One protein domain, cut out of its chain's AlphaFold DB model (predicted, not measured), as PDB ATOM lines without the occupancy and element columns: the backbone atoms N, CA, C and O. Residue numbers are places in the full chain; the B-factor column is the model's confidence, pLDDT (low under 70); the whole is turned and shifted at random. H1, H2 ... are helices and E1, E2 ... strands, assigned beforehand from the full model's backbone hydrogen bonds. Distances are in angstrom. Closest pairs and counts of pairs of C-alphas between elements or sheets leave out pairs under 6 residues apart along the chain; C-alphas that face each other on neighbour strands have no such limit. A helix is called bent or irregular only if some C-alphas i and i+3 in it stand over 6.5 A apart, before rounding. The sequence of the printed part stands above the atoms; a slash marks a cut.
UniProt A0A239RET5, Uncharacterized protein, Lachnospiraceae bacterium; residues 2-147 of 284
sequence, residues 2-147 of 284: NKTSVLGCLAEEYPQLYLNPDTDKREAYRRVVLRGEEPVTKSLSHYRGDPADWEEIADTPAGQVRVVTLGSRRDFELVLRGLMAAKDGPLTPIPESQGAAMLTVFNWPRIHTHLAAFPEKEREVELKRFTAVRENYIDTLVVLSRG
ATOM      1  N   ASN A   2      55.657  82.045 170.137       30.67
ATOM      2  CA  ASN A   2      56.623  81.044 170.590       30.67
ATOM      3  C   ASN A   2      57.982  81.474 170.040       30.67
ATOM      4  O   ASN A   2      58.177  81.444 168.829       30.67
ATOM      5  N   LYS A   3      58.884  81.948 170.905       39.06
ATOM      6  CA  LYS A   3      60.294  82.028 170.541       39.06
ATOM      7  C   LYS A   3      60.747  80.582 170.400       39.06
ATOM      8  O   LYS A   3      60.849  79.879 171.400       39.06
ATOM      9  N   THR A   4      60.895  80.120 169.167       62.56
ATOM     10  CA  THR A   4      61.537  78.841 168.887       62.56
ATOM     11  C   THR A   4      62.936  78.899 169.506       62.56
ATOM     12  O   THR A   4      63.654  79.874 169.295       62.56
ATOM     13  N   SER A   5      63.289  77.922 170.343       89.62
ATOM     14  CA  SER A   5      64.647  77.791 170.891       89.62
ATOM     15  C   SER A   5      65.660  77.632 169.754       89.62
ATOM     16  O   SER A   5      65.288  77.122 168.698       89.62
ATOM     17  N   VAL A   6      66.936  77.963 169.974       94.56
ATOM     18  CA  VAL A   6      68.017  77.777 168.978       94.56
ATOM     19  C   VAL A   6      68.001  76.366 168.384       94.56
ATOM     20  O   VAL A   6      67.962  76.197 167.171       94.56
ATOM     21  N   LEU A   7      67.884  75.342 169.234       96.06
ATOM     22  CA  LEU A   7      67.752  73.941 168.811       96.06
ATOM     23  C   LEU A   7      66.524  73.673 167.924       96.06
ATOM     24  O   LEU A   7      66.568  72.809 167.057       96.06
ATOM     25  N   GLY A   8      65.433  74.410 168.132       95.38
ATOM     26  CA  GLY A   8      64.219  74.300 167.324       95.38
ATOM     27  C   GLY A   8      64.409  74.898 165.937       95.38
ATOM     28  O   GLY A   8      64.069  74.252 164.951       95.38
ATOM     29  N   CYS A   9      65.017  76.085 165.848       94.44
ATOM     30  CA  CYS A   9      65.397  76.683 164.568       94.44
ATOM     31  C   CYS A   9      66.362  75.765 163.808       94.44
ATOM     32  O   CYS A   9      66.185  75.515 162.619       94.44
ATOM     33  N   LEU A  10      67.343  75.209 164.521       96.00
ATOM     34  CA  LEU A  10      68.336  74.313 163.951       96.00
ATOM     35  C   LEU A  10      67.711  73.008 163.432       96.00
ATOM     36  O   LEU A  10      68.069  72.552 162.350       96.00
ATOM     37  N   ALA A  11      66.768  72.412 164.166       96.56
ATOM     38  CA  ALA A  11      66.109  71.168 163.768       96.56
ATOM     39  C   ALA A  11      65.131  71.337 162.597       96.56
ATOM     40  O   ALA A  11      64.965  70.406 161.812       96.56
ATOM     41  N   GLU A  12      64.511  72.510 162.445       94.81
ATOM     42  CA  GLU A  12      63.701  72.814 161.259       94.81
ATOM     43  C   GLU A  12      64.544  72.857 159.980       94.81
ATOM     44  O   GLU A  12      64.072  72.427 158.933       94.81
ATOM     45  N   GLU A  13      65.795  73.319 160.057       94.50
ATOM     46  CA  GLU A  13      66.718  73.339 158.912       94.50
ATOM     47  C   GLU A  13      67.496  72.030 158.730       94.50
ATOM     48  O   GLU A  13      67.818  71.641 157.605       94.50
ATOM     49  N   TYR A  14      67.748  71.316 159.828       97.06
ATOM     50  CA  TYR A  14      68.476  70.053 159.856       97.06
ATOM     51  C   TYR A  14      67.638  68.965 160.553       97.06
ATOM     52  O   TYR A  14      67.897  68.624 161.716       97.06
ATOM     53  N   PRO A  15      66.648  68.367 159.854       96.69
ATOM     54  CA  PRO A  15      65.666  67.463 160.457       96.69
ATOM     55  C   PRO A  15      66.249  66.226 161.148       96.69
ATOM     56  O   PRO A  15      65.592  65.621 161.991       96.69
ATOM     57  N   GLN A  16      67.492  65.843 160.850       96.31
ATOM     58  CA  GLN A  16      68.190  64.769 161.558       96.31
ATOM     59  C   GLN A  16      68.361  65.035 163.062       96.31
ATOM     60  O   GLN A  16      68.564  64.085 163.810       96.31
ATOM     61  N   LEU A  17      68.243  66.285 163.518       97.56
ATOM     62  CA  LEU A  17      68.276  66.636 164.941       97.56
ATOM     63  C   LEU A  17      67.010  66.210 165.702       97.56
ATOM     64  O   LEU A  17      67.049  66.061 166.921       97.56
ATOM     65  N   TYR A  18      65.902  65.946 165.002       97.69
ATOM     66  CA  TYR A  18      64.717  65.339 165.616       97.69
ATOM     67  C   TYR A  18      64.918  63.863 165.984       97.69
ATOM     68  O   TYR A  18      64.166  63.328 166.796       97.69
ATOM     69  N   LEU A  19      65.917  63.198 165.398       97.50
ATOM     70  CA  LEU A  19      66.293  61.840 165.777       97.50
ATOM     71  C   LEU A  19      67.164  61.886 167.034       97.50
ATOM     72  O   LEU A  19      68.078  62.707 167.131       97.50
ATOM     73  N   ASN A  20      66.923  60.972 167.968       96.50
ATOM     74  CA  ASN A  20      67.672  60.874 169.212       96.50
ATOM     75  C   ASN A  20      68.863  59.910 169.048       96.50
ATOM     76  O   ASN A  20      68.647  58.701 168.923       96.50
ATOM     77  N   PRO A  21      70.118  60.392 169.133       95.69
ATOM     78  CA  PRO A  21      71.296  59.555 168.913       95.69
ATOM     79  C   PRO A  21      71.461  58.400 169.914       95.69
ATOM     80  O   PRO A  21      72.188  57.448 169.638       95.69
ATOM     81  N   ASP A  22      70.811  58.460 171.078       96.06
ATOM     82  CA  ASP A  22      70.878  57.400 172.090       96.06
ATOM     83  C   ASP A  22      69.920  56.232 171.789       96.06
ATOM     84  O   ASP A  22      70.090  55.136 172.326       96.06
ATOM     85  N   THR A  23      68.910  56.443 170.938       95.62
ATOM     86  CA  THR A  23      67.847  55.455 170.680       95.62
ATOM     87  C   THR A  23      67.651  55.125 169.206       95.62
ATOM     88  O   THR A  23      67.319  53.986 168.867       95.62
ATOM     89  N   ASP A  24      67.840  56.100 168.322       96.81
ATOM     90  CA  ASP A  24      67.653  55.935 166.890       96.81
ATOM     91  C   ASP A  24      68.870  55.287 166.240       96.81
ATOM     92  O   ASP A  24      70.028  55.584 166.533       96.81
ATOM     93  N   LYS A  25      68.600  54.377 165.305       96.06
ATOM     94  CA  LYS A  25      69.645  53.652 164.581       96.06
ATOM     95  C   LYS A  25      70.190  54.484 163.430       96.06
ATOM     96  O   LYS A  25      69.487  55.302 162.837       96.06
ATOM     97  N   ARG A  26      71.422  54.179 163.023       96.88
ATOM     98  CA  ARG A  26      72.103  54.815 161.887       96.88
ATOM     99  C   ARG A  26      71.263  54.829 160.604       96.88
ATOM    100  O   ARG A  26      71.324  55.785 159.836       96.88
ATOM    101  N   GLU A  27      70.459  53.799 160.359       97.12
ATOM    102  CA  GLU A  27      69.582  53.720 159.188       97.12
ATOM    103  C   GLU A  27      68.506  54.810 159.179       97.12
ATOM    104  O   GLU A  27      68.138  55.267 158.099       97.12
ATOM    105  N   ALA A  28      68.009  55.245 160.344       97.25
ATOM    106  CA  ALA A  28      67.070  56.363 160.431       97.25
ATOM    107  C   ALA A  28      67.740  57.662 159.968       97.25
ATOM    108  O   ALA A  28      67.229  58.331 159.071       97.25
ATOM    109  N   TYR A  29      68.948  57.936 160.465       97.38
ATOM    110  CA  TYR A  29      69.748  59.082 160.034       97.38
ATOM    111  C   TYR A  29      70.066  59.046 158.540       97.38
ATOM    112  O   TYR A  29      69.947  60.060 157.863       97.38
ATOM    113  N   ARG A  30      70.423  57.882 157.983       97.56
ATOM    114  CA  ARG A  30      70.689  57.759 156.539       97.56
ATOM    115  C   ARG A  30      69.457  58.056 155.688       97.56
ATOM    116  O   ARG A  30      69.616  58.601 154.604       97.56
ATOM    117  N   ARG A  31      68.252  57.707 156.144       97.56
ATOM    118  CA  ARG A  31      67.014  58.048 155.427       97.56
ATOM    119  C   ARG A  31      66.765  59.555 155.427       97.56
ATOM    120  O   ARG A  31      66.558  60.123 154.360       97.56
ATOM    121  N   VAL A  32      66.900  60.208 156.577       97.25
ATOM    122  CA  VAL A  32      66.728  61.666 156.672       97.25
ATOM    123  C   VAL A  32      67.813  62.403 155.877       97.25
ATOM    124  O   VAL A  32      67.510  63.185 154.985       97.25
ATOM    125  N   VAL A  33      69.090  62.089 156.112       95.75
ATOM    126  CA  VAL A  33      70.223  62.839 155.545       95.75
ATOM    127  C   VAL A  33      70.489  62.503 154.076       95.75
ATOM    128  O   VAL A  33      70.781  63.401 153.296       95.75
ATOM    129  N   LEU A  34      70.405  61.232 153.663       94.44
ATOM    130  CA  LEU A  34      70.771  60.828 152.295       94.44
ATOM    131  C   LEU A  34      69.576  60.738 151.343       94.44
ATOM    132  O   LEU A  34      69.789  60.654 150.135       94.44
ATOM    133  N   ARG A  35      68.342  60.700 151.859       94.31
ATOM    134  CA  ARG A  35      67.126  60.557 151.038       94.31
ATOM    135  C   ARG A  35      66.100  61.669 151.246       94.31
ATOM    136  O   ARG A  35      65.122  61.694 150.509       94.31
ATOM    137  N   GLY A  36      66.304  62.557 152.219       94.62
ATOM    138  CA  GLY A  36      65.397  63.677 152.470       94.62
ATOM    139  C   GLY A  36      64.054  63.272 153.049       94.62
ATOM    140  O   GLY A  36      63.081  64.006 152.889       94.62
ATOM    141  N   GLU A  37      63.989  62.095 153.676       96.19
ATOM    142  CA  GLU A  37      62.794  61.640 154.380       96.19
ATOM    143  C   GLU A  37      62.578  62.474 155.650       96.19
ATOM    144  O   GLU A  37      63.527  62.803 156.362       96.19
ATOM    145  N   GLU A  38      61.324  62.783 155.965       94.56
ATOM    146  CA  GLU A  38      60.979  63.472 157.209       94.56
ATOM    147  C   GLU A  38      61.063  62.510 158.410       94.56
ATOM    148  O   GLU A  38      60.632  61.353 158.312       94.56
ATOM    149  N   PRO A  39      61.573  62.962 159.570       94.25
ATOM    150  CA  PRO A  39      61.488  62.204 160.812       94.25
ATOM    151  C   PRO A  39      60.032  61.879 161.169       94.25
ATOM    152  O   PRO A  39      59.153  62.734 161.079       94.25
ATOM    153  N   VAL A  40      59.781  60.650 161.631       89.69
ATOM    154  CA  VAL A  40      58.428  60.192 162.018       89.69
ATOM    155  C   VAL A  40      57.874  61.015 163.184       89.69
ATOM    156  O   VAL A  40      56.689  61.340 163.212       89.69
ATOM    157  N   THR A  41      58.743  61.368 164.130       90.69
ATOM    158  CA  THR A  41      58.413  62.184 165.296       90.69
ATOM    159  C   THR A  41      59.292  63.427 165.282       90.69
ATOM    160  O   THR A  41      60.511  63.314 165.353       90.69
ATOM    161  N   LYS A  42      58.679  64.613 165.237       94.25
ATOM    162  CA  LYS A  42      59.376  65.897 165.397       94.25
ATOM    163  C   LYS A  42      59.356  66.315 166.865       94.25
ATOM    164  O   LYS A  42      58.521  67.112 167.282       94.25
ATOM    165  N   SER A  43      60.222  65.697 167.666       93.50
ATOM    166  CA  SER A  43      60.398  66.014 169.088       93.50
ATOM    167  C   SER A  43      61.854  66.356 169.377       93.50
ATOM    168  O   SER A  43      62.756  65.720 168.845       93.50
ATOM    169  N   LEU A  44      62.066  67.334 170.256       96.06
ATOM    170  CA  LEU A  44      63.386  67.723 170.765       96.06
ATOM    171  C   LEU A  44      63.553  67.379 172.249       96.06
ATOM    172  O   LEU A  44      64.445  67.893 172.909       96.06
ATOM    173  N   SER A  45      62.700  66.505 172.790       94.88
ATOM    174  CA  SER A  45      62.674  66.155 174.217       94.88
ATOM    175  C   SER A  45      63.950  65.485 174.744       94.88
ATOM    176  O   SER A  45      64.108  65.359 175.956       94.88
ATOM    177  N   HIS A  46      64.829  64.992 173.866       96.06
ATOM    178  CA  HIS A  46      66.144  64.459 174.246       96.06
ATOM    179  C   HIS A  46      67.179  65.548 174.532       96.06
ATOM    180  O   HIS A  46      68.158  65.261 175.224       96.06
ATOM    181  N   TYR A  47      66.945  66.773 174.062       96.88
ATOM    182  CA  TYR A  47      67.744  67.933 174.428       96.88
ATOM    183  C   TYR A  47      67.246  68.550 175.734       96.88
ATOM    184  O   TYR A  47      66.052  68.523 176.041       96.88
ATOM    185  N   ARG A  48      68.168  69.122 176.509       94.75
ATOM    186  CA  ARG A  48      67.823  69.895 177.712       94.75
ATOM    187  C   ARG A  48      67.510  71.349 177.366       94.75
ATOM    188  O   ARG A  48      66.570  71.905 177.933       94.75
ATOM    189  N   GLY A  49      68.264  71.908 176.422       94.06
ATOM    190  CA  GLY A  49      68.312  73.335 176.139       94.06
ATOM    191  C   GLY A  49      69.024  74.100 177.254       94.06
ATOM    192  O   GLY A  49      69.086  73.653 178.403       94.06
ATOM    193  N   ASP A  50      69.539  75.275 176.916       95.06
ATOM    194  CA  ASP A  50      70.184  76.174 177.864       95.06
ATOM    195  C   ASP A  50      69.830  77.641 177.549       95.06
ATOM    196  O   ASP A  50      69.766  78.020 176.378       95.06
ATOM    197  N   PRO A  51      69.588  78.509 178.551       93.75
ATOM    198  CA  PRO A  51      69.413  79.946 178.319       93.75
ATOM    199  C   PRO A  51      70.611  80.629 177.646       93.75
ATOM    200  O   PRO A  51      70.443  81.709 177.085       93.75
ATOM    201  N   ALA A  52      71.802  80.030 177.732       93.31
ATOM    202  CA  ALA A  52      73.008  80.475 177.049       93.31
ATOM    203  C   ALA A  52      73.131  79.948 175.611       93.31
ATOM    204  O   ALA A  52      74.113  80.277 174.950       93.31
ATOM    205  N   ASP A  53      72.183  79.143 175.120       96.50
ATOM    206  CA  ASP A  53      72.165  78.754 173.713       96.50
ATOM    207  C   ASP A  53      71.922  79.994 172.846       96.50
ATOM    208  O   ASP A  53      70.948  80.730 173.036       96.50
ATOM    209  N   TRP A  54      72.782  80.210 171.855       96.06
ATOM    210  CA  TRP A  54      72.643  81.322 170.921       96.06
ATOM    211  C   TRP A  54      73.156  80.947 169.530       96.06
ATOM    212  O   TRP A  54      73.905  79.986 169.353       96.06
ATOM    213  N   GLU A  55      72.720  81.698 168.525       96.12
ATOM    214  CA  GLU A  55      73.171  81.528 167.149       96.12
ATOM    215  C   GLU A  55      73.366  82.869 166.449       96.12
ATOM    216  O   GLU A  55      72.718  83.862 166.788       96.12
ATOM    217  N   GLU A  56      74.231  82.876 165.440       95.94
ATOM    218  CA  GLU A  56      74.401  83.993 164.518       95.94
ATOM    219  C   GLU A  56      74.753  83.504 163.110       95.94
ATOM    220  O   GLU A  56      75.189  82.368 162.897       95.94
ATOM    221  N   ILE A  57      74.593  84.402 162.142       96.62
ATOM    222  CA  ILE A  57      75.222  84.285 160.831       96.62
ATOM    223  C   ILE A  57      76.407  85.247 160.838       96.62
ATOM    224  O   ILE A  57      76.213  86.458 160.783       96.62
ATOM    225  N   ALA A  58      77.617  84.705 160.944       96.19
ATOM    226  CA  ALA A  58      78.844  85.482 160.928       96.19
ATOM    227  C   ALA A  58      79.211  85.841 159.483       96.19
ATOM    228  O   ALA A  58      79.344  84.956 158.628       96.19
ATOM    229  N   ASP A  59      79.395  87.133 159.220       94.75
ATOM    230  CA  ASP A  59      79.986  87.620 157.978       94.75
ATOM    231  C   ASP A  59      81.509  87.482 158.072       94.75
ATOM    232  O   ASP A  59      82.148  88.034 158.965       94.75
ATOM    233  N   THR A  60      82.102  86.717 157.156       95.44
ATOM    234  CA  THR A  60      83.557  86.522 157.093       95.44
ATOM    235  C   THR A  60      84.089  86.910 155.714       95.44
ATOM    236  O   THR A  60      83.324  86.901 154.741       95.44
ATOM    237  N   PRO A  61      85.407  87.141 155.563       95.00
ATOM    238  CA  PRO A  61      86.027  87.293 154.245       95.00
ATOM    239  C   PRO A  61      85.772  86.110 153.295       95.00
ATOM    240  O   PRO A  61      85.845  86.260 152.078       95.00
ATOM    241  N   ALA A  62      85.439  84.933 153.835       93.69
ATOM    242  CA  ALA A  62      85.113  83.728 153.080       93.69
ATOM    243  C   ALA A  62      83.597  83.487 152.918       93.69
ATOM    244  O   ALA A  62      83.164  82.359 152.650       93.69
ATOM    245  N   GLY A  63      82.785  84.533 153.095       93.50
ATOM    246  CA  GLY A  63      81.328  84.489 153.028       93.50
ATOM    247  C   GLY A  63      80.668  84.159 154.367       93.50
ATOM    248  O   GLY A  63      81.322  84.037 155.401       93.50
ATOM    249  N   GLN A  64      79.347  84.011 154.340       94.12
ATOM    250  CA  GLN A  64      78.558  83.778 155.546       94.12
ATOM    251  C   GLN A  64      78.760  82.370 156.115       94.12
ATOM    252  O   GLN A  64      78.913  81.385 155.376       94.12
ATOM    253  N   VAL A  65      78.757  82.284 157.445       95.56
ATOM    254  CA  VAL A  65      78.874  81.035 158.204       95.56
ATOM    255  C   VAL A  65      77.884  81.070 159.359       95.56
ATOM    256  O   VAL A  65      77.877  82.018 160.137       95.56
ATOM    257  N   ARG A  66      77.054  80.034 159.500       96.25
ATOM    258  CA  ARG A  66      76.199  79.907 160.684       96.25
ATOM    259  C   ARG A  66      77.019  79.372 161.846       96.25
ATOM    260  O   ARG A  66      77.649  78.321 161.719       96.25
ATOM    261  N   VAL A  67      76.965  80.079 162.967       98.19
ATOM    262  CA  VAL A  67      77.604  79.693 164.223       98.19
ATOM    263  C   VAL A  67      76.510  79.453 165.251       98.19
ATOM    264  O   VAL A  67      75.600  80.266 165.399       98.19
ATOM    265  N   VAL A  68      76.587  78.323 165.942       98.06
ATOM    266  CA  VAL A  68      75.668  77.955 167.018       98.06
ATOM    267  C   VAL A  68      76.488  77.628 168.249       98.06
ATOM    268  O   VAL A  68      77.329  76.733 168.204       98.06
ATOM    269  N   THR A  69      76.211  78.308 169.352       97.69
ATOM    270  CA  THR A  69      76.815  78.021 170.651       97.69
ATOM    271  C   THR A  69      75.782  77.363 171.546       97.69
ATOM    272  O   THR A  69      74.663  77.855 171.681       97.69
ATOM    273  N   LEU A  70      76.166  76.243 172.152       97.69
ATOM    274  CA  LEU A  70      75.324  75.462 173.049       97.69
ATOM    275  C   LEU A  70      75.894  75.535 174.465       97.69
ATOM    276  O   LEU A  70      77.041  75.146 174.710       97.69
ATOM    277  N   GLY A  71      75.086  76.034 175.402       95.81
ATOM    278  CA  GLY A  71      75.463  76.175 176.811       95.81
ATOM    279  C   GLY A  71      75.591  74.824 177.515       95.81
ATOM    280  O   GLY A  71      76.456  74.613 178.363       95.81
ATOM    281  N   SER A  72      74.760  73.867 177.106       95.94
ATOM    282  CA  SER A  72      74.736  72.508 177.636       95.94
ATOM    283  C   SER A  72      75.724  71.612 176.887       95.94
ATOM    284  O   SER A  72      75.510  71.264 175.723       95.94
ATOM    285  N   ARG A  73      76.776  71.143 177.578       95.50
ATOM    286  CA  ARG A  73      77.741  70.169 177.026       95.50
ATOM    287  C   ARG A  73      77.057  68.929 176.446       95.50
ATOM    288  O   ARG A  73      77.442  68.441 175.388       95.50
ATOM    289  N   ARG A  74      76.017  68.435 177.119       96.25
ATOM    290  CA  ARG A  74      75.246  67.281 176.645       96.25
ATOM    291  C   ARG A  74      74.559  67.575 175.314       96.25
ATOM    292  O   ARG A  74      74.562  66.721 174.433       96.25
ATOM    293  N   ASP A  75      73.962  68.754 175.169       97.62
ATOM    294  CA  ASP A  75      73.253  69.107 173.938       97.62
ATOM    295  C   ASP A  75      74.237  69.345 172.791       97.62
ATOM    296  O   ASP A  75      73.977  68.883 171.684       97.62
ATOM    297  N   PHE A  76      75.403  69.938 173.071       98.06
ATOM    298  CA  PHE A  76      76.527  69.998 172.133       98.06
ATOM    299  C   PHE A  76      76.890  68.614 171.582       98.06
ATOM    300  O   PHE A  76      76.869  68.408 170.367       98.06
ATOM    301  N   GLU A  77      77.134  67.635 172.455       98.12
ATOM    302  CA  GLU A  77      77.474  66.275 172.029       98.12
ATOM    303  C   GLU A  77      76.349  65.618 171.223       98.12
ATOM    304  O   GLU A  77      76.608  64.977 170.203       98.12
ATOM    305  N   LEU A  78      75.093  65.788 171.649       97.94
ATOM    306  CA  LEU A  78      73.932  65.248 170.944       97.94
ATOM    307  C   LEU A  78      73.743  65.883 169.562       97.94
ATOM    308  O   LEU A  78      73.401  65.173 168.616       97.94
ATOM    309  N   VAL A  79      73.977  67.191 169.416       98.25
ATOM    310  CA  VAL A  79      73.942  67.876 168.118       98.25
ATOM    311  C   VAL A  79      75.040  67.336 167.207       98.25
ATOM    312  O   VAL A  79      74.731  66.914 166.092       98.25
ATOM    313  N   LEU A  80      76.293  67.256 167.671       98.25
ATOM    314  CA  LEU A  80      77.387  66.711 166.857       98.25
ATOM    315  C   LEU A  80      77.098  65.277 166.411       98.25
ATOM    316  O   LEU A  80      77.145  64.968 165.218       98.25
ATOM    317  N   ARG A  81      76.715  64.413 167.357       97.81
ATOM    318  CA  ARG A  81      76.350  63.020 167.082       97.81
ATOM    319  C   ARG A  81      75.205  62.934 166.084       97.81
ATOM    320  O   ARG A  81      75.306  62.169 165.134       97.81
ATOM    321  N   GLY A  82      74.148  63.731 166.246       97.50
ATOM    322  CA  GLY A  82      73.003  63.745 165.335       97.50
ATOM    323  C   GLY A  82      73.370  64.168 163.910       97.50
ATOM    324  O   GLY A  82      72.961  63.521 162.943       97.50
ATOM    325  N   LEU A  83      74.195  65.207 163.766       97.56
ATOM    326  CA  LEU A  83      74.644  65.704 162.462       97.56
ATOM    327  C   LEU A  83      75.618  64.736 161.767       97.56
ATOM    328  O   LEU A  83      75.574  64.593 160.545       97.56
ATOM    329  N   MET A  84      76.456  64.031 162.529       96.69
ATOM    330  CA  MET A  84      77.438  63.070 162.006       96.69
ATOM    331  C   MET A  84      76.878  61.649 161.846       96.69
ATOM    332  O   MET A  84      77.443  60.835 161.109       96.69
ATOM    333  N   ALA A  85      75.746  61.329 162.478       95.62
ATOM    334  CA  ALA A  85      75.257  59.960 162.650       95.62
ATOM    335  C   ALA A  85      75.093  59.166 161.349       95.62
ATOM    336  O   ALA A  85      75.347  57.959 161.322       95.62
ATOM    337  N   ALA A  86      74.702  59.806 160.244       94.56
ATOM    338  CA  ALA A  86      74.581  59.121 158.955       94.56
ATOM    339  C   ALA A  86      75.935  58.552 158.468       94.56
ATOM    340  O   ALA A  86      75.994  57.448 157.895       94.56
ATOM    341  N   LYS A  87      77.025  59.282 158.733       95.25
ATOM    342  CA  LYS A  87      78.398  58.969 158.320       95.25
ATOM    343  C   LYS A  87      79.154  58.140 159.360       95.25
ATOM    344  O   LYS A  87      79.733  57.123 158.983       95.25
ATOM    345  N   ASP A  88      79.076  58.507 160.631       94.19
ATOM    346  CA  ASP A  88      79.958  57.956 161.670       94.19
ATOM    347  C   ASP A  88      79.204  57.067 162.678       94.19
ATOM    348  O   ASP A  88      79.799  56.218 163.340       94.19
ATOM    349  N   GLY A  89      77.870  57.147 162.688       95.69
ATOM    350  CA  GLY A  89      76.990  56.427 163.608       95.69
ATOM    351  C   GLY A  89      76.487  57.310 164.760       95.69
ATOM    352  O   GLY A  89      77.131  58.279 165.135       95.69
ATOM    353  N   PRO A  90      75.313  57.013 165.338       95.56
ATOM    354  CA  PRO A  90      74.693  57.888 166.338       95.56
ATOM    355  C   PRO A  90      75.364  57.826 167.721       95.56
ATOM    356  O   PRO A  90      75.168  58.708 168.551       95.56
ATOM    357  N   LEU A  91      76.193  56.809 167.975       95.81
ATOM    358  CA  LEU A  91      76.952  56.638 169.219       95.81
ATOM    359  C   LEU A  91      78.431  57.041 169.072       95.81
ATOM    360  O   LEU A  91      79.249  56.624 169.887       95.81
ATOM    361  N   THR A  92      78.800  57.793 168.026       94.94
ATOM    362  CA  THR A  92      80.177  58.287 167.869       94.94
ATOM    363  C   THR A  92      80.584  59.080 169.118       94.94
ATOM    364  O   THR A  92      79.874  60.018 169.486       94.94
ATOM    365  N   PRO A  93      81.688  58.712 169.793       94.62
ATOM    366  CA  PRO A  93      82.134  59.429 170.978       94.62
ATOM    367  C   PRO A  93      82.641  60.818 170.590       94.62
ATOM    368  O   PRO A  93      83.368  60.963 169.607       94.62
ATOM    369  N   ILE A  94      82.277  61.822 171.385       95.50
ATOM    370  CA  ILE A  94      82.823  63.176 171.286       95.50
ATOM    371  C   ILE A  94      83.841  63.326 172.422       95.50
ATOM    372  O   ILE A  94      83.448  63.194 173.582       95.50
ATOM    373  N   PRO A  95      85.134  63.548 172.131       92.06
ATOM    374  CA  PRO A  95      86.148  63.736 173.165       92.06
ATOM    375  C   PRO A  95      85.775  64.866 174.127       92.06
ATOM    376  O   PRO A  95      85.277  65.907 173.694       92.06
ATOM    377  N   GLU A  96      86.064  64.702 175.421       88.31
ATOM    378  CA  GLU A  96      85.832  65.756 176.427       88.31
ATOM    379  C   GLU A  96      86.558  67.056 176.061       88.31
ATOM    380  O   GLU A  96      86.009  68.140 176.231       88.31
ATOM    381  N   SER A  97      87.742  66.939 175.452       85.81
ATOM    382  CA  SER A  97      88.543  68.073 174.999       85.81
ATOM    383  C   SER A  97      87.993  68.800 173.769       85.81
ATOM    384  O   SER A  97      88.414  69.922 173.489       85.81
ATOM    385  N   GLN A  98      87.068  68.192 173.018       90.88
ATOM    386  CA  GLN A  98      86.516  68.800 171.812       90.88
ATOM    387  C   GLN A  98      85.460  69.839 172.190       90.88
ATOM    388  O   GLN A  98      84.327  69.479 172.492       90.88
ATOM    389  N   GLY A  99      85.814  71.123 172.153       93.88
ATOM    390  CA  GLY A  99      84.895  72.224 172.466       93.88
ATOM    391  C   GLY A  99      84.151  72.812 171.263       93.88
ATOM    392  O   GLY A  99      83.304  73.685 171.439       93.88
ATOM    393  N   ALA A 100      84.477  72.377 170.049       96.44
ATOM    394  CA  ALA A 100      83.911  72.918 168.824       96.44
ATOM    395  C   ALA A 100      83.956  71.909 167.669       96.44
ATOM    396  O   ALA A 100      84.660  70.894 167.721       96.44
ATOM    397  N   ALA A 101      83.165  72.170 166.630       96.31
ATOM    398  CA  ALA A 101      83.235  71.452 165.369       96.31
ATOM    399  C   ALA A 101      82.747  72.316 164.203       96.31
ATOM    400  O   ALA A 101      81.644  72.863 164.241       96.31
ATOM    401  N   MET A 102      83.510  72.320 163.111       95.81
ATOM    402  CA  MET A 102      83.019  72.736 161.801       95.81
ATOM    403  C   MET A 102      82.487  71.521 161.026       95.81
ATOM    404  O   MET A 102      83.230  70.591 160.698       95.81
ATOM    405  N   LEU A 103      81.199  71.541 160.690       95.44
ATOM    406  CA  LEU A 103      80.485  70.459 160.018       95.44
ATOM    407  C   LEU A 103      79.956  70.890 158.648       95.44
ATOM    408  O   LEU A 103      79.621  72.051 158.420       95.44
ATOM    409  N   THR A 104      79.820  69.915 157.746       93.81
ATOM    410  CA  THR A 104      79.036  70.074 156.514       93.81
ATOM    411  C   THR A 104      77.731  69.310 156.655       93.81
ATOM    412  O   THR A 104      77.741  68.116 156.964       93.81
ATOM    413  N   VAL A 105      76.606  69.995 156.469       95.62
ATOM    414  CA  VAL A 105      75.279  69.463 156.806       95.62
ATOM    415  C   VAL A 105      74.317  69.610 155.633       95.62
ATOM    416  O   VAL A 105      74.344  70.605 154.916       95.62
ATOM    417  N   PHE A 106      73.486  68.591 155.409       95.50
ATOM    418  CA  PHE A 106      72.484  68.597 154.341       95.50
ATOM    419  C   PHE A 106      71.255  69.393 154.787       95.50
ATOM    420  O   PHE A 106      70.636  69.056 155.796       95.50
ATOM    421  N   ASN A 107      70.873  70.388 153.994       96.19
ATOM    422  CA  ASN A 107      69.692  71.222 154.177       96.19
ATOM    423  C   ASN A 107      68.589  70.786 153.199       96.19
ATOM    424  O   ASN A 107      68.337  71.403 152.161       96.19
ATOM    425  N   TRP A 108      67.944  69.663 153.520       96.38
ATOM    426  CA  TRP A 108      66.784  69.171 152.769       96.38
ATOM    427  C   TRP A 108      65.610  70.154 152.712       96.38
ATOM    428  O   TRP A 108      65.010  70.257 151.642       96.38
ATOM    429  N   PRO A 109      65.292  70.918 153.773       96.12
ATOM    430  CA  PRO A 109      64.272  71.962 153.707       96.12
ATOM    431  C   PRO A 109      64.497  72.967 152.571       96.12
ATOM    432  O   PRO A 109      63.538  73.347 151.896       96.12
ATOM    433  N   ARG A 110      65.752  73.342 152.281       96.06
ATOM    434  CA  ARG A 110      66.092  74.203 151.136       96.06
ATOM    435  C   ARG A 110      65.793  73.526 149.794       96.06
ATOM    436  O   ARG A 110      65.192  74.154 148.925       96.06
ATOM    437  N   ILE A 111      66.122  72.238 149.648       96.75
ATOM    438  CA  ILE A 111      65.763  71.437 148.460       96.75
ATOM    439  C   ILE A 111      64.240  71.377 148.294       96.75
ATOM    440  O   ILE A 111      63.725  71.665 147.216       96.75
ATOM    441  N   HIS A 112      63.509  71.031 149.356       95.50
ATOM    442  CA  HIS A 112      62.050  70.895 149.326       95.50
ATOM    443  C   HIS A 112      61.363  72.215 148.977       95.50
ATOM    444  O   HIS A 112      60.474  72.240 148.126       95.50
ATOM    445  N   THR A 113      61.817  73.318 149.576       96.31
ATOM    446  CA  THR A 113      61.310  74.670 149.298       96.31
ATOM    447  C   THR A 113      61.548  75.060 147.842       96.31
ATOM    448  O   THR A 113      60.634  75.553 147.184       96.31
ATOM    449  N   HIS A 114      62.744  74.789 147.310       96.88
ATOM    450  CA  HIS A 114      63.067  75.053 145.909       96.88
ATOM    451  C   HIS A 114      62.183  74.238 144.958       96.88
ATOM    452  O   HIS A 114      61.554  74.791 144.058       96.88
ATOM    453  N   LEU A 115      62.059  72.927 145.187       96.88
ATOM    454  CA  LEU A 115      61.267  72.029 144.339       96.88
ATOM    455  C   LEU A 115      59.756  72.277 144.414       96.88
ATOM    456  O   LEU A 115      59.038  71.937 143.469       96.88
ATOM    457  N   ALA A 116      59.257  72.881 145.496       96.31
ATOM    458  CA  ALA A 116      57.848  73.247 145.629       96.31
ATOM    459  C   ALA A 116      57.396  74.261 144.561       96.31
ATOM    460  O   ALA A 116      56.216  74.276 144.205       96.31
ATOM    461  N   ALA A 117      58.322  75.048 144.001       96.00
ATOM    462  CA  ALA A 117      58.046  75.981 142.910       96.00
ATOM    463  C   ALA A 117      57.870  75.300 141.535       96.00
ATOM    464  O   ALA A 117      57.450  75.958 140.581       96.00
ATOM    465  N   PHE A 118      58.164  73.998 141.417       96.50
ATOM    466  CA  PHE A 118      58.155  73.269 140.146       96.50
ATOM    467  C   PHE A 118      57.023  72.223 140.078       96.50
ATOM    468  O   PHE A 118      56.728  71.546 141.078       96.50
ATOM    469  N   PRO A 119      56.397  72.030 138.896       96.44
ATOM    470  CA  PRO A 119      55.429  70.957 138.672       96.44
ATOM    471  C   PRO A 119      56.039  69.574 138.924       96.44
ATOM    472  O   PRO A 119      57.191  69.335 138.580       96.44
ATOM    473  N   GLU A 120      55.251  68.627 139.441       94.69
ATOM    474  CA  GLU A 120      55.721  67.281 139.822       94.69
ATOM    475  C   GLU A 120      56.521  66.568 138.718       94.69
ATOM    476  O   GLU A 120      57.596  66.035 138.979       94.69
ATOM    477  N   LYS A 121      56.052  66.657 137.467       95.06
ATOM    478  CA  LYS A 121      56.704  66.079 136.278       95.06
ATOM    479  C   LYS A 121      58.103  66.644 135.971       95.06
ATOM    480  O   LYS A 121      58.860  66.016 135.241       95.06
ATOM    481  N   GLU A 122      58.431  67.830 136.483       96.25
ATOM    482  CA  GLU A 122      59.708  68.527 136.267       96.25
ATOM    483  C   GLU A 122      60.644  68.421 137.481       96.25
ATOM    484  O   GLU A 122      61.847  68.648 137.346       96.25
ATOM    485  N   ARG A 123      60.130  68.016 138.654       95.50
ATOM    486  CA  ARG A 123      60.895  67.992 139.912       95.50
ATOM    487  C   ARG A 123      62.119  67.091 139.874       95.50
ATOM    488  O   ARG A 123      63.119  67.440 140.481       95.50
ATOM    489  N   GLU A 124      62.079  65.952 139.182       95.56
ATOM    490  CA  GLU A 124      63.249  65.062 139.119       95.56
ATOM    491  C   GLU A 124      64.410  65.701 138.342       95.56
ATOM    492  O   GLU A 124      65.569  65.620 138.754       95.56
ATOM    493  N   VAL A 125      64.101  66.357 137.220       96.94
ATOM    494  CA  VAL A 125      65.094  67.081 136.414       96.94
ATOM    495  C   VAL A 125      65.628  68.270 137.205       96.94
ATOM    496  O   VAL A 125      66.841  68.480 137.258       96.94
ATOM    497  N   GLU A 126      64.736  69.005 137.870       97.56
ATOM    498  CA  GLU A 126      65.120  70.160 138.669       97.56
ATOM    499  C   GLU A 126      65.943  69.782 139.899       97.56
ATOM    500  O   GLU A 126      66.929  70.452 140.186       97.56
ATOM    501  N   LEU A 127      65.609  68.685 140.582       96.50
ATOM    502  CA  LEU A 127      66.386  68.168 141.705       96.50
ATOM    503  C   LEU A 127      67.829  67.922 141.271       96.50
ATOM    504  O   LEU A 127      68.743  68.437 141.906       96.50
ATOM    505  N   LYS A 128      68.033  67.217 140.148       96.94
ATOM    506  CA  LYS A 128      69.375  66.955 139.599       96.94
ATOM    507  C   LYS A 128      70.124  68.249 139.283       96.94
ATOM    508  O   LYS A 128      71.314  68.333 139.571       96.94
ATOM    509  N   ARG A 129      69.445  69.250 138.710       97.62
ATOM    510  CA  ARG A 129      70.035  70.562 138.407       97.62
ATOM    511  C   ARG A 129      70.418  71.319 139.679       97.62
ATOM    512  O   ARG A 129      71.529  71.830 139.766       97.62
ATOM    513  N   PHE A 130      69.520  71.375 140.658       97.25
ATOM    514  CA  PHE A 130      69.714  72.104 141.907       97.25
ATOM    515  C   PHE A 130      70.831  71.489 142.751       97.25
ATOM    516  O   PHE A 130      71.711  72.213 143.210       97.25
ATOM    517  N   THR A 131      70.858  70.160 142.889       96.00
ATOM    518  CA  THR A 131      71.882  69.452 143.671       96.00
ATOM    519  C   THR A 131      73.209  69.270 142.932       96.00
ATOM    520  O   THR A 131      74.144  68.709 143.495       96.00
ATOM    521  N   ALA A 132      73.324  69.716 141.674       96.94
ATOM    522  CA  ALA A 132      74.608  69.752 140.970       96.94
ATOM    523  C   ALA A 132      75.563  70.812 141.549       96.94
ATOM    524  O   ALA A 132      76.775  70.696 141.386       96.94
ATOM    525  N   VAL A 133      75.024  71.819 142.243       96.25
ATOM    526  CA  VAL A 133      75.779  72.840 142.976       96.25
ATOM    527  C   VAL A 133      75.620  72.543 144.465       96.25
ATOM    528  O   VAL A 133      74.501  72.512 144.972       96.25
ATOM    529  N   ARG A 134      76.716  72.259 145.174       93.69
ATOM    530  CA  ARG A 134      76.656  71.774 146.567       93.69
ATOM    531  C   ARG A 134      76.142  72.846 147.519       93.69
ATOM    532  O   ARG A 134      75.364  72.550 148.415       93.69
ATOM    533  N   GLU A 135      76.531  74.086 147.279       92.06
ATOM    534  CA  GLU A 135      76.211  75.273 148.074       92.06
ATOM    535  C   GLU A 135      74.697  75.546 148.107       92.06
ATOM    536  O   GLU A 135      74.179  76.158 149.039       92.06
ATOM    537  N   ASN A 136      73.955  75.010 147.133       95.19
ATOM    538  CA  ASN A 136      72.500  75.086 147.107       95.19
ATOM    539  C   ASN A 136      71.824  74.276 148.218       95.19
ATOM    540  O   ASN A 136      70.644  74.494 148.458       95.19
ATOM    541  N   TYR A 137      72.499  73.317 148.858       94.81
ATOM    542  CA  TYR A 137      71.858  72.427 149.835       94.81
ATOM    543  C   TYR A 137      72.794  71.838 150.896       94.81
ATOM    544  O   TYR A 137      72.345  71.058 151.735       94.81
ATOM    545  N   ILE A 138      74.083  72.159 150.862       94.75
ATOM    546  CA  ILE A 138      75.056  71.755 151.872       94.75
ATOM    547  C   ILE A 138      75.570  73.015 152.545       94.75
ATOM    548  O   ILE A 138      76.245  73.828 151.915       94.75
ATOM    549  N   ASP A 139      75.277  73.142 153.832       94.88
ATOM    550  CA  ASP A 139      75.726  74.263 154.643       94.88
ATOM    551  C   ASP A 139      77.038  73.925 155.355       94.88
ATOM    552  O   ASP A 139      77.324  72.767 155.669       94.88
ATOM    553  N   THR A 140      77.841  74.958 155.620       94.81
ATOM    554  CA  THR A 140      78.904  74.906 156.631       94.81
ATOM    555  C   THR A 140      78.328  75.436 157.936       94.81
ATOM    556  O   THR A 140      77.891  76.585 157.989       94.81
ATOM    557  N   LEU A 141      78.332  74.599 158.967       97.31
ATOM    558  CA  LEU A 141      77.847  74.929 160.300       97.31
ATOM    559  C   LEU A 141      79.006  74.835 161.288       97.31
ATOM    560  O   LEU A 141      79.670  73.802 161.353       97.31
ATOM    561  N   VAL A 142      79.218  75.887 162.070       98.31
ATOM    562  CA  VAL A 142      80.119  75.860 163.225       98.31
ATOM    563  C   VAL A 142      79.272  75.652 164.474       98.31
ATOM    564  O   VAL A 142      78.344  76.415 164.733       98.31
ATOM    565  N   VAL A 143      79.572  74.601 165.234       98.44
ATOM    566  CA  VAL A 143      78.905  74.286 166.500       98.44
ATOM    567  C   VAL A 143      79.928  74.404 167.620       98.44
ATOM    568  O   VAL A 143      80.972  73.755 167.573       98.44
ATOM    569  N   LEU A 144      79.628  75.218 168.625       98.31
ATOM    570  CA  LEU A 144      80.497  75.525 169.754       98.31
ATOM    571  C   LEU A 144      79.849  75.041 171.053       98.31
ATOM    572  O   LEU A 144      78.641  75.176 171.244       98.31
ATOM    573  N   SER A 145      80.651  74.502 171.964       96.81
ATOM    574  CA  SER A 145      80.261  74.336 173.364       96.81
ATOM    575  C   SER A 145      80.704  75.551 174.171       96.81
ATOM    576  O   SER A 145      81.794  76.079 173.929       96.81
ATOM    577  N   ARG A 146      79.908  75.938 175.167       94.12
ATOM    578  CA  ARG A 146      80.304  76.947 176.151       94.12
ATOM    579  C   ARG A 146      81.224  76.348 177.214       94.12
ATOM    580  O   ARG A 146      80.944  75.277 177.752       94.12
ATOM    581  N   GLY A 147      82.311  77.044 177.533       93.50
ATOM    582  CA  GLY A 147      83.270  76.608 178.550       93.50
ATOM    583  C   GLY A 147      84.638  77.281 178.430       93.50
ATOM    584  O   GLY A 147      84.922  77.899 177.397       93.50
TER     585      GLY A 147
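What this domain is: This is residues 2 to 147 of the 284 residues of an uncharacterized protein of Lachnospiraceae bacterium (UniProt A0A239RET5). A strongly twisted sheet of four strands has H1 and H4 over one face, with H2 and H3 packed beside them, while the pair H5 and H6 forms an arm past one end of the sheet and adds to the length. The hairpin E1 and E2 makes one side of the sheet, its turn pointing away from the helices, and the long link of residues 36 to 53 runs over the outside. The 146 printed residues hold six named helices and four named strands, in the order H1 H2 H3 E1 E2 H4 E3 H5 H6 E4; the sheet runs E1 E2 E4 E3, mixed, and the class is mixed, helices and strands. The whole is compact, with a radius of gyration of the C-alphas of 15.6 A and spans of 50 by 39 by 33 A.

Where its parts are: Find C-alpha 6 at (68.017, 77.777, 168.978), where H1, residues 6 to 13, begins. H2 follows at residues 15 to 18, and H3 at 26 to 35, 13.2 A long. E1, residues 54 to 60, runs 18.4 A, and E2, 63 to 70, runs 22.8 A. H4, residues 73 to 88, starts at (77.741, 70.169, 177.026) and measures 19.7 A. E3, residues 100 to 106, measures 18.9 A; H5 is 108 to 116 and H6 120 to 130. E4, residues 138 to 145, runs 22.3 A to C-alpha 145 at (80.261, 74.336, 173.364).

How they stand to each other: Start at the sheet: E1 and E2 are antiparallel, with N 56 and O 67 2.9 A apart. E2 and E4 are parallel, N 68 to O 142 being 2.9 A, and E4 and E3 are antiparallel, N 103 to O 141 being 2.8 A. H1 and H4 are on one face, two layers of helices and sheet, at heights of 8.3 A and 9.2 A over the sheet. H4 is irregular, C-alphas 83 and 86 being 7.5 A apart, with a kink of 38 degrees near residue 82; H6 is irregular too, C-alphas 121 and 124 being 7.2 A apart. H2 touches H4, through residues 79 to 83 of H4 alone, closest at the C-alphas of Leu 17 and Gly 82, 5.6 A. H3 touches H4, through residues 82 to 86 alone, closest at Arg 30 and Ala 86, C-alphas 4.8 A apart. H5 touches H1 at a steep tilt of 45 degrees, the same way, closest at the C-alphas of Glu 13 and Pro 109, 5.9 A. H6 touches H5 at a steep tilt of 48 degrees, opposite ways, closest at the C-alphas of Leu 115 and Arg 123, 6.0 A. Every O i to N i+4 pair is within hydrogen-bond range in H1, H3 and H5, against 10 of 12 in H4 and 5 of 7 in H6; H2 is too short for such a pair.

The domain as a whole: The two C-alphas farthest apart, those of Lys 121 and Gly 147, are 51.0 A from each other. The printed part has no cut, and the links H3 to E1 and H4 to E3 are long. Look for low confidence at residues 2 to 4, under 70.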